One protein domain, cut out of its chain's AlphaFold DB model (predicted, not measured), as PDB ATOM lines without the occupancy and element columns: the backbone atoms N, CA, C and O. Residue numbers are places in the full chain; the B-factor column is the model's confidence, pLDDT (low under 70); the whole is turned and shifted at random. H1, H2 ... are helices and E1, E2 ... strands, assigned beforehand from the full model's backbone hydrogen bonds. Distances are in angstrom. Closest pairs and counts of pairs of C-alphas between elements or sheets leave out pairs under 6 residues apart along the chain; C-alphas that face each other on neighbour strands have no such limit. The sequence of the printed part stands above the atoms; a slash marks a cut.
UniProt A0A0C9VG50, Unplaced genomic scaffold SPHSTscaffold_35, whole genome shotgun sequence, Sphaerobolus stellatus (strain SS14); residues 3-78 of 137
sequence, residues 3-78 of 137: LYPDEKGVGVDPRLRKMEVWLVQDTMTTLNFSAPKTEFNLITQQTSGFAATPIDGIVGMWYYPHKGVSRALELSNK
ATOM      1  N   LEU A   3     408.321 259.677 386.976       42.84
ATOM      2  CA  LEU A   3     409.680 259.815 387.497       42.84
ATOM      3  C   LEU A   3     409.756 258.972 388.774       42.84
ATOM      4  O   LEU A   3     408.936 259.150 389.681       42.84
ATOM      5  N   TYR A   4     410.667 257.998 388.804       40.12
ATOM      6  CA  TYR A   4     410.917 257.207 390.003       40.12
ATOM      7  C   TYR A   4     411.834 258.005 390.946       40.12
ATOM      8  O   TYR A   4     412.779 258.639 390.489       40.12
ATOM      9  N   PRO A   5     411.526 258.041 392.252       41.06
ATOM     10  CA  PRO A   5     412.309 258.754 393.250       41.06
ATOM     11  C   PRO A   5     413.405 257.839 393.809       41.06
ATOM     12  O   PRO A   5     413.428 257.533 394.998       41.06
ATOM     13  N   ASP A   6     414.281 257.320 392.961       40.31
ATOM     14  CA  ASP A   6     415.530 256.682 393.387       40.31
ATOM     15  C   ASP A   6     416.688 257.685 393.493       40.31
ATOM     16  O   ASP A   6     417.722 257.402 394.101       40.31
ATOM     17  N   GLU A   7     416.475 258.917 393.045       44.53
ATOM     18  CA  GLU A   7     417.445 259.996 393.142       44.53
ATOM     19  C   GLU A   7     417.066 260.916 394.300       44.53
ATOM     20  O   GLU A   7     415.969 261.471 394.350       44.53
ATOM     21  N   LYS A   8     417.971 261.069 395.272       45.41
ATOM     22  CA  LYS A   8     417.826 261.948 396.445       45.41
ATOM     23  C   LYS A   8     417.892 263.431 396.045       45.41
ATOM     24  O   LYS A   8     418.763 264.166 396.504       45.41
ATOM     25  N   GLY A   9     417.011 263.849 395.147       51.00
ATOM     26  CA  GLY A   9     416.841 265.229 394.736       51.00
ATOM     27  C   GLY A   9     416.159 266.066 395.814       51.00
ATOM     28  O   GLY A   9     415.576 265.557 396.778       51.00
ATOM     29  N   VAL A  10     416.230 267.379 395.634       56.97
ATOM     30  CA  VAL A  10     415.529 268.351 396.473       56.97
ATOM     31  C   VAL A  10     414.023 268.079 396.423       56.97
ATOM     32  O   VAL A  10     413.445 267.905 395.353       56.97
ATOM     33  N   GLY A  11     413.382 268.027 397.592       53.72
ATOM     34  CA  GLY A  11     411.927 267.954 397.693       53.72
ATOM     35  C   GLY A  11     411.285 266.584 397.472       53.72
ATOM     36  O   GLY A  11     410.069 266.499 397.322       53.72
ATOM     37  N   VAL A  12     412.051 265.497 397.481       55.75
ATOM     38  CA  VAL A  12     411.492 264.140 397.414       55.75
ATOM     39  C   VAL A  12     411.014 263.706 398.807       55.75
ATOM     40  O   VAL A  12     411.822 263.550 399.721       55.75
ATOM     41  N   ASP A  13     409.705 263.480 398.983       58.47
ATOM     42  CA  ASP A  13     409.203 262.699 400.124       58.47
ATOM     43  C   ASP A  13     409.341 261.210 399.765       58.47
ATOM     44  O   ASP A  13     408.625 260.744 398.876       58.47
ATOM     45  N   PRO A  14     410.201 260.430 400.445       53.78
ATOM     46  CA  PRO A  14     410.405 259.014 400.136       53.78
ATOM     47  C   PRO A  14     409.139 258.152 400.313       53.78
ATOM     48  O   PRO A  14     409.115 256.991 399.898       53.78
ATOM     49  N   ARG A  15     408.075 258.687 400.928       55.53
ATOM     50  CA  ARG A  15     406.765 258.029 401.062       55.53
ATOM     51  C   ARG A  15     405.883 258.226 399.829       55.53
ATOM     52  O   ARG A  15     405.043 257.372 399.544       55.53
ATOM     53  N   LEU A  16     406.078 259.316 399.087       54.50
ATOM     54  CA  LEU A  16     405.393 259.585 397.827       54.50
ATOM     55  C   LEU A  16     406.239 259.017 396.689       54.50
ATOM     56  O   LEU A  16     407.209 259.605 396.231       54.50
ATOM     57  N   ARG A  17     405.859 257.823 396.227       53.81
ATOM     58  CA  ARG A  17     406.626 257.062 395.229       53.81
ATOM     59  C   ARG A  17     406.610 257.661 393.818       53.81
ATOM     60  O   ARG A  17     407.221 257.065 392.935       53.81
ATOM     61  N   LYS A  18     405.848 258.731 393.566       60.09
ATOM     62  CA  LYS A  18     405.609 259.281 392.224       60.09
ATOM     63  C   LYS A  18     405.297 260.773 392.299       60.09
ATOM     64  O   LYS A  18     404.434 261.172 393.076       60.09
ATOM     65  N   MET A  19     405.954 261.559 391.454       65.50
ATOM     66  CA  MET A  19     405.452 262.869 391.040       65.50
ATOM     67  C   MET A  19     404.617 262.677 389.776       65.50
ATOM     68  O   MET A  19     405.034 261.963 388.859       65.50
ATOM     69  N   GLU A  20     403.440 263.296 389.730       73.44
ATOM     70  CA  GLU A  20     402.651 263.348 388.502       73.44
ATOM     71  C   GLU A  20     403.185 264.469 387.617       73.44
ATOM     72  O   GLU A  20     403.313 265.619 388.051       73.44
ATOM     73  N   VAL A  21     403.535 264.107 386.383       82.62
ATOM     74  CA  VAL A  21     404.108 265.037 385.413       82.62
ATOM     75  C   VAL A  21     403.457 264.897 384.046       82.62
ATOM     76  O   VAL A  21     403.097 263.794 383.612       82.62
ATOM     77  N   TRP A  22     403.360 266.020 383.342       88.88
ATOM     78  CA  TRP A  22     403.000 266.075 381.927       88.88
ATOM     79  C   TRP A  22     404.229 266.369 381.080       88.88
ATOM     80  O   TRP A  22     405.044 267.216 381.435       88.88
ATOM     81  N   LEU A  23     404.350 265.681 379.945       91.38
ATOM     82  CA  LEU A  23     405.375 266.001 378.961       91.38
ATOM     83  C   LEU A  23     404.903 267.204 378.142       91.38
ATOM     84  O   LEU A  23     403.853 267.140 377.503       91.38
ATOM     85  N   VAL A  24     405.677 268.282 378.162       94.88
ATOM     86  CA  VAL A  24     405.418 269.503 377.392       94.88
ATOM     87  C   VAL A  24     406.669 269.905 376.616       94.88
ATOM     88  O   VAL A  24     407.764 269.433 376.918       94.88
ATOM     89  N   GLN A  25     406.518 270.759 375.605       95.94
ATOM     90  CA  GLN A  25     407.640 271.291 374.833       95.94
ATOM     91  C   GLN A  25     407.625 272.811 374.856       95.94
ATOM     92  O   GLN A  25     406.595 273.420 374.573       95.94
ATOM     93  N   ASP A  26     408.776 273.406 375.146       95.88
ATOM     94  CA  ASP A  26     408.962 274.855 375.112       95.88
ATOM     95  C   ASP A  26     410.427 275.207 374.792       95.88
ATOM     96  O   ASP A  26     411.238 274.339 374.456       95.88
ATOM     97  N   THR A  27     410.787 276.483 374.852       95.50
ATOM     98  CA  THR A  27     412.165 276.952 374.742       95.50
ATOM     99  C   THR A  27     412.814 276.978 376.116       95.50
ATOM    100  O   THR A  27     412.362 277.682 377.014       95.50
ATOM    101  N   MET A  28     413.912 276.240 376.274       93.12
ATOM    102  CA  MET A  28     414.779 276.390 377.439       93.12
ATOM    103  C   MET A  28     415.809 277.472 377.155       93.12
ATOM    104  O   MET A  28     416.556 277.336 376.189       93.12
ATOM    105  N   THR A  29     415.893 278.490 378.007       93.81
ATOM    106  CA  THR A  29     416.990 279.461 377.986       93.81
ATOM    107  C   THR A  29     417.716 279.426 379.324       93.81
ATOM    108  O   THR A  29     417.121 279.716 380.356       93.81
ATOM    109  N   THR A  30     419.005 279.089 379.301       89.38
ATOM    110  CA  THR A  30     419.864 279.052 380.493       89.38
ATOM    111  C   THR A  30     421.066 279.953 380.267       89.38
ATOM    112  O   THR A  30     421.799 279.774 379.291       89.38
ATOM    113  N   LEU A  31     421.272 280.922 381.165       85.81
ATOM    114  CA  LEU A  31     422.199 282.041 380.976       85.81
ATOM    115  C   LEU A  31     421.874 282.787 379.670       85.81
ATOM    116  O   LEU A  31     420.958 283.598 379.657       85.81
ATOM    117  N   ASN A  32     422.555 282.459 378.569       89.69
ATOM    118  CA  ASN A  32     422.321 283.026 377.234       89.69
ATOM    119  C   ASN A  32     422.177 281.958 376.136       89.69
ATOM    120  O   ASN A  32     422.161 282.280 374.949       89.69
ATOM    121  N   PHE A  33     422.081 280.682 376.510       93.62
ATOM    122  CA  PHE A  33     421.960 279.572 375.571       93.62
ATOM    123  C   PHE A  33     420.509 279.134 375.486       93.62
ATOM    124  O   PHE A  33     419.887 278.875 376.514       93.62
ATOM    125  N   SER A  34     419.977 279.046 374.267       95.44
ATOM    126  CA  SER A  34     418.577 278.691 374.040       95.44
ATOM    127  C   SER A  34     418.438 277.406 373.232       95.44
ATOM    128  O   SER A  34     419.104 277.223 372.215       95.44
ATOM    129  N   ALA A  35     417.527 276.535 373.659       94.62
ATOM    130  CA  ALA A  35     417.129 275.329 372.949       94.62
ATOM    131  C   ALA A  35     415.602 275.317 372.750       94.62
ATOM    132  O   ALA A  35     414.864 275.015 373.696       94.62
ATOM    133  N   PRO A  36     415.100 275.637 371.542       95.62
ATOM    134  CA  PRO A  36     413.680 275.521 371.244       95.62
ATOM    135  C   PRO A  36     413.255 274.051 371.202       95.62
ATOM    136  O   PRO A  36     414.061 273.174 370.880       95.62
ATOM    137  N   LYS A  37     411.965 273.796 371.453       93.94
ATOM    138  CA  LYS A  37     411.376 272.444 371.469       93.94
ATOM    139  C   LYS A  37     412.067 271.504 372.467       93.94
ATOM    140  O   LYS A  37     412.165 270.302 372.227       93.94
ATOM    141  N   THR A  38     412.557 272.055 373.572       93.12
ATOM    142  CA  THR A  38     413.045 271.269 374.702       93.12
ATOM    143  C   THR A  38     411.855 270.599 375.375       93.12
ATOM    144  O   THR A  38     410.846 271.244 375.649       93.12
ATOM    145  N   GLU A  39     411.971 269.299 375.617       91.88
ATOM    146  CA  GLU A  39     410.988 268.530 376.373       91.88
ATOM    147  C   GLU A  39     411.160 268.780 377.874       91.88
ATOM    148  O   GLU A  39     412.256 268.626 378.414       91.88
ATOM    149  N   PHE A  40     410.066 269.118 378.552       90.56
ATOM    150  CA  PHE A  40     410.012 269.308 379.996       90.56
ATOM    151  C   PHE A  40     408.979 268.384 380.627       90.56
ATOM    152  O   PHE A  40     407.939 268.084 380.037       90.56
ATOM    153  N   ASN A  41     409.244 267.993 381.872       90.12
ATOM    154  CA  ASN A  41     408.254 267.372 382.738       90.12
ATOM    155  C   ASN A  41     407.604 268.470 383.589       90.12
ATOM    156  O   ASN A  41     408.186 268.909 384.578       90.12
ATOM    157  N   LEU A  42     406.413 268.925 383.196       89.94
ATOM    158  CA  LEU A  42     405.625 269.870 383.982       89.94
ATOM    159  C   LEU A  42     405.079 269.156 385.217       89.94
ATOM    160  O   LEU A  42     404.283 268.226 385.092       89.94
ATOM    161  N   ILE A  43     405.498 269.601 386.398       83.31
ATOM    162  CA  ILE A  43     405.043 269.057 387.676       83.31
ATOM    163  C   ILE A  43     403.619 269.552 387.931       83.31
ATOM    164  O   ILE A  43     403.403 270.736 388.176       83.31
ATOM    165  N   THR A  44     402.641 268.649 387.876       84.19
ATOM    166  CA  THR A  44     401.227 268.977 388.136       84.19
ATOM    167  C   THR A  44     400.822 268.685 389.575       84.19
ATOM    168  O   THR A  44     399.854 269.250 390.077       84.19
ATOM    169  N   GLN A  45     401.578 267.820 390.253       78.81
ATOM    170  CA  GLN A  45     401.390 267.504 391.661       78.81
ATOM    171  C   GLN A  45     402.750 267.355 392.349       78.81
ATOM    172  O   GLN A  45     403.448 266.354 392.174       78.81
ATOM    173  N   GLN A  46     403.126 268.369 393.132       74.44
ATOM    174  CA  GLN A  46     404.374 268.392 393.894       74.44
ATOM    175  C   GLN A  46     404.178 267.896 395.329       74.44
ATOM    176  O   GLN A  46     403.094 268.015 395.904       74.44
ATOM    177  N   THR A  47     405.237 267.356 395.929       74.06
ATOM    178  CA  THR A  47     405.226 266.989 397.350       74.06
ATOM    179  C   THR A  47     405.377 268.242 398.226       74.06
ATOM    180  O   THR A  47     405.853 269.290 397.776       74.06
ATOM    181  N   SER A  48     405.044 268.129 399.514       75.88
ATOM    182  CA  SER A  48     405.324 269.188 400.496       75.88
ATOM    183  C   SER A  48     406.821 269.473 400.656       75.88
ATOM    184  O   SER A  48     407.191 270.597 400.984       75.88
ATOM    185  N   GLY A  49     407.681 268.482 400.396       73.19
ATOM    186  CA  GLY A  49     409.129 268.650 400.417       73.19
ATOM    187  C   GLY A  49     409.606 269.611 399.333       73.19
ATOM    188  O   GLY A  49     410.435 270.465 399.616       73.19
ATOM    189  N   PHE A  50     409.073 269.499 398.113       74.50
ATOM    190  CA  PHE A  50     409.433 270.390 397.005       74.50
ATOM    191  C   PHE A  50     408.924 271.815 397.252       74.50
ATOM    192  O   PHE A  50     409.673 272.775 397.106       74.50
ATOM    193  N   ALA A  51     407.694 271.945 397.760       73.69
ATOM    194  CA  ALA A  51     407.089 273.238 398.095       73.69
ATOM    195  C   ALA A  51     407.856 274.035 399.169       73.69
ATOM    196  O   ALA A  51     407.749 275.256 399.222       73.69
ATOM    197  N   ALA A  52     408.596 273.352 400.047       74.06
ATOM    198  CA  ALA A  52     409.378 273.983 401.109       74.06
ATOM    199  C   ALA A  52     410.760 274.477 400.642       74.06
ATOM    200  O   ALA A  52     411.508 275.041 401.441       74.06
ATOM    201  N   THR A  53     411.128 274.230 399.384       76.19
ATOM    202  CA  THR A  53     412.465 274.527 398.861       76.19
ATOM    203  C   THR A  53     412.455 275.832 398.066       76.19
ATOM    204  O   THR A  53     411.435 276.166 397.472       76.19
ATOM    205  N   PRO A  54     413.563 276.598 398.035       82.81
ATOM    206  CA  PRO A  54     413.616 277.886 397.343       82.81
ATOM    207  C   PRO A  54     413.792 277.745 395.817       82.81
ATOM    208  O   PRO A  54     414.343 278.643 395.186       82.81
ATOM    209  N   ILE A  55     413.404 276.608 395.230       82.25
ATOM    210  CA  ILE A  55     413.560 276.316 393.801       82.25
ATOM    211  C   ILE A  55     412.201 276.020 393.167       82.25
ATOM    212  O   ILE A  55     411.358 275.359 393.767       82.25
ATOM    213  N   ASP A  56     412.019 276.456 391.922       84.31
ATOM    214  CA  ASP A  56     410.778 276.237 391.164       84.31
ATOM    215  C   ASP A  56     410.829 274.980 390.276       84.31
ATOM    216  O   ASP A  56     409.829 274.565 389.693       84.31
ATOM    217  N   GLY A  57     412.007 274.366 390.135       83.94
ATOM    218  CA  GLY A  57     412.234 273.289 389.180       83.94
ATOM    219  C   GLY A  57     413.613 272.651 389.301       83.94
ATOM    220  O   GLY A  57     414.465 273.095 390.069       83.94
ATOM    221  N   ILE A  58     413.826 271.600 388.510       85.50
ATOM    222  CA  ILE A  58     415.097 270.878 388.414       85.50
ATOM    223  C   ILE A  58     415.520 270.847 386.948       85.50
ATOM    224  O   ILE A  58     414.738 270.463 386.078       85.50
ATOM    225  N   VAL A  59     416.777 271.201 386.682       87.94
ATOM    226  CA  VAL A  59     417.410 271.024 385.371       87.94
ATOM    227  C   VAL A  59     418.361 269.836 385.460       87.94
ATOM    228  O   VAL A  59     419.357 269.877 386.178       87.94
ATOM    229  N   GLY A  60     418.039 268.758 384.746       84.88
ATOM    230  CA  GLY A  60     418.895 267.578 384.675       84.88
ATOM    231  C   GLY A  60     420.134 267.836 383.818       84.88
ATOM    232  O   GLY A  60     420.015 268.261 382.670       84.88
ATOM    233  N   MET A  61     421.311 267.524 384.361       87.06
ATOM    234  CA  MET A  61     422.615 267.687 383.701       87.06
ATOM    235  C   MET A  61     423.267 266.334 383.383       87.06
ATOM    236  O   MET A  61     424.480 266.205 383.469       87.06
ATOM    237  N   TRP A  62     422.471 265.310 383.067       83.62
ATOM    238  CA  TRP A  62     422.918 263.945 382.742       83.62
ATOM    239  C   TRP A  62     423.803 263.878 381.489       83.62
ATOM    240  O   TRP A  62     423.830 264.819 380.694       83.62
ATOM    241  N   TYR A  63     424.481 262.743 381.274       84.31
ATOM    242  CA  TYR A  63     425.221 262.487 380.036       84.31
ATOM    243  C   TYR A  63     424.241 262.112 378.914       84.31
ATOM    244  O   TYR A  63     424.124 260.965 378.494       84.31
ATOM    245  N   TYR A  64     423.487 263.113 378.463       78.94
ATOM    246  CA  TYR A  64     422.564 263.038 377.337       78.94
ATOM    247  C   TYR A  64     423.045 264.001 376.247       78.94
ATOM    248  O   TYR A  64     422.696 265.190 376.272       78.94
ATOM    249  N   PRO A  65     423.864 263.531 375.292       72.62
ATOM    250  CA  PRO A  65     424.213 264.351 374.141       72.62
ATOM    251  C   PRO A  65     422.933 264.735 373.378       72.62
ATOM    252  O   PRO A  65     421.983 263.952 373.294       72.62
ATOM    253  N   HIS A  66     422.887 265.957 372.845       85.31
ATOM    254  CA  HIS A  66     421.779 266.485 372.036       85.31
ATOM    255  C   HIS A  66     420.445 266.774 372.751       85.31
ATOM    256  O   HIS A  66     419.435 266.997 372.075       85.31
ATOM    257  N   LYS A  67     420.394 266.831 374.091       87.19
ATOM    258  CA  LYS A  67     419.179 267.206 374.849       87.19
ATOM    259  C   LYS A  67     419.462 268.230 375.949       87.19
ATOM    260  O   LYS A  67     420.587 268.378 376.405       87.19
ATOM    261  N   GLY A  68     418.429 268.941 376.402       87.44
ATOM    262  CA  GLY A  68     418.546 269.880 377.523       87.44
ATOM    263  C   GLY A  68     419.663 270.909 377.318       87.44
ATOM    264  O   GLY A  68     419.747 271.544 376.264       87.44
ATOM    265  N   VAL A  69     420.527 271.078 378.322       91.69
ATOM    266  CA  VAL A  69     421.585 272.106 378.299       91.69
ATOM    267  C   VAL A  69     422.642 271.813 377.236       91.69
ATOM    268  O   VAL A  69     423.082 272.742 376.559       91.69
ATOM    269  N   SER A  70     422.990 270.540 377.006       91.12
ATOM    270  CA  SER A  70     423.945 270.172 375.950       91.12
ATOM    271  C   SER A  70     423.428 270.597 374.574       91.12
ATOM    272  O   SER A  70     424.168 271.191 373.793       91.12
ATOM    273  N   ARG A  71     422.123 270.430 374.315       92.38
ATOM    274  CA  ARG A  71     421.497 270.890 373.069       92.38
ATOM    275  C   ARG A  71     421.557 272.405 372.890       92.38
ATOM    276  O   ARG A  71     421.792 272.872 371.778       92.38
ATOM    277  N   ALA A  72     421.323 273.166 373.958       93.56
ATOM    278  CA  ALA A  72     421.381 274.628 373.911       93.56
ATOM    279  C   ALA A  72     422.791 275.125 373.547       93.56
ATOM    280  O   ALA A  72     422.936 276.062 372.757       93.56
ATOM    281  N   LEU A  73     423.824 274.457 374.070       94.75
ATOM    282  CA  LEU A  73     425.225 274.731 373.746       94.75
ATOM    283  C   LEU A  73     425.558 274.369 372.296       94.75
ATOM    284  O   LEU A  73     426.098 275.203 371.570       94.75
ATOM    285  N   GLU A  74     425.155 273.183 371.838       93.88
ATOM    286  CA  GLU A  74     425.347 272.747 370.447       93.88
ATOM    287  C   GLU A  74     424.733 273.726 369.443       93.88
ATOM    288  O   GLU A  74     425.390 274.138 368.489       93.88
ATOM    289  N   LEU A  75     423.478 274.132 369.667       94.94
ATOM    290  CA  LEU A  75     422.775 275.087 368.806       94.94
ATOM    291  C   LEU A  75     423.438 276.467 368.778       94.94
ATOM    292  O   LEU A  75     423.252 277.221 367.826       94.94
ATOM    293  N   SER A  76     424.221 276.777 369.806       94.56
ATOM    294  CA  SER A  76     424.975 278.022 369.933       94.56
ATOM    295  C   SER A  76     426.425 277.890 369.447       94.56
ATOM    296  O   SER A  76     427.225 278.794 369.680       94.56
ATOM    297  N   ASN A  77     426.780 276.785 368.777       95.25
ATOM    298  CA  ASN A  77     428.144 276.454 368.342       95.25
ATOM    299  C   ASN A  77     429.169 276.485 369.489       95.25
ATOM    300  O   ASN A  77     430.309 276.925 369.317       95.25
ATOM    301  N   LYS A  78     428.753 276.034 370.674       95.44
ATOM    302  CA  LYS A  78     429.598 275.916 371.861       95.44
ATOM    303  C   LYS A  78     429.897 274.455 372.192       95.44
ATOM    304  O   LYS A  78     429.079 273.586 371.883       95.44
TER     305      LYS A  78
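AT A GLANCE: This is residues 3 to 78 of the 137 residues of an uncharacterized protein of Sphaerobolus stellatus (strain SS14) (UniProt A0A0C9VG50). What does the domain look like, from its first residue onward? A loop of residues 3 to 18 leads into one long two-stranded hairpin, E1 and E2, which bends sharply partway along; the short helix H2 packs on it, mostly on E2, towards the turn. The opening loop and the very short helix H1 gather at the opposite end of the hairpin from its turn, and residues 52 to 67 run back from H1 to H2. What are the counts and the size? The printed part has 76 residues, under half of them in named elements, which come in the order E1, E2, H1, H2; the sheet order is E1 - E2, antiparallel, and the class is mixed, helices and strands. It is only just loose, close to compact, with a radius of gyration of the C-alphas of 13.9 A, and only just elongated, spanning 43 by 22 by 21 A.

IN THESE COORDINATES: Where do the strands run? After residues 3 to 18, which hold no named element, E1 takes residues 19 to 30, 24.1 A from first to last C-alpha, beginning at C-alpha 19 at (405.452, 262.869, 391.040). E2 takes residues 33 to 45 and is 28.8 A long, ending at C-alpha 45 at (401.390, 267.504, 391.661). Where are the helices? H1 is residues 48 to 51, 5.0 A long. H2 is residues 68 to 75, 11.0 A long, ending at C-alpha 75 at (422.775, 275.087, 368.806).

HOW THE PARTS SIT: How do E1 and E2 pair? They form an antiparallel hairpin, with 158 degrees between their directions; N 24 and O 40, 2.9 A apart, and N 35 and O 28, 2.8 A apart, are within hydrogen-bond range. E1 bends by 90 degrees at residue 27, and E2 bends by 81 degrees at residue 36. Where do the helices stand? The closest C-alphas of E2 and H2 are those of Ala 35 and Ala 72, 4.4 A apart; those of E1 and H2 are Thr 30 and Val 69, 7.5 A apart. H1 is apart from E1 and from H2. What do the helix backbones show? In H2 every O i to N i+4 pair is within hydrogen-bond range; H1 is too short for such a pair, and its one O i to N i+3 pair is not within range.

THE WHOLE: How far does it reach? The two C-alphas farthest apart are those of Arg 15 and Asn 77, at 43.2 A. Is it continuous, and which links are long? The printed part has no cut; the links E1 to E2 and E2 to H1 are tight, and H1 to H2 is a long link of 16 residues. Where is confidence low? The mean pLDDT of the printed part is 79.1, and residues 3 to 19 are under 70.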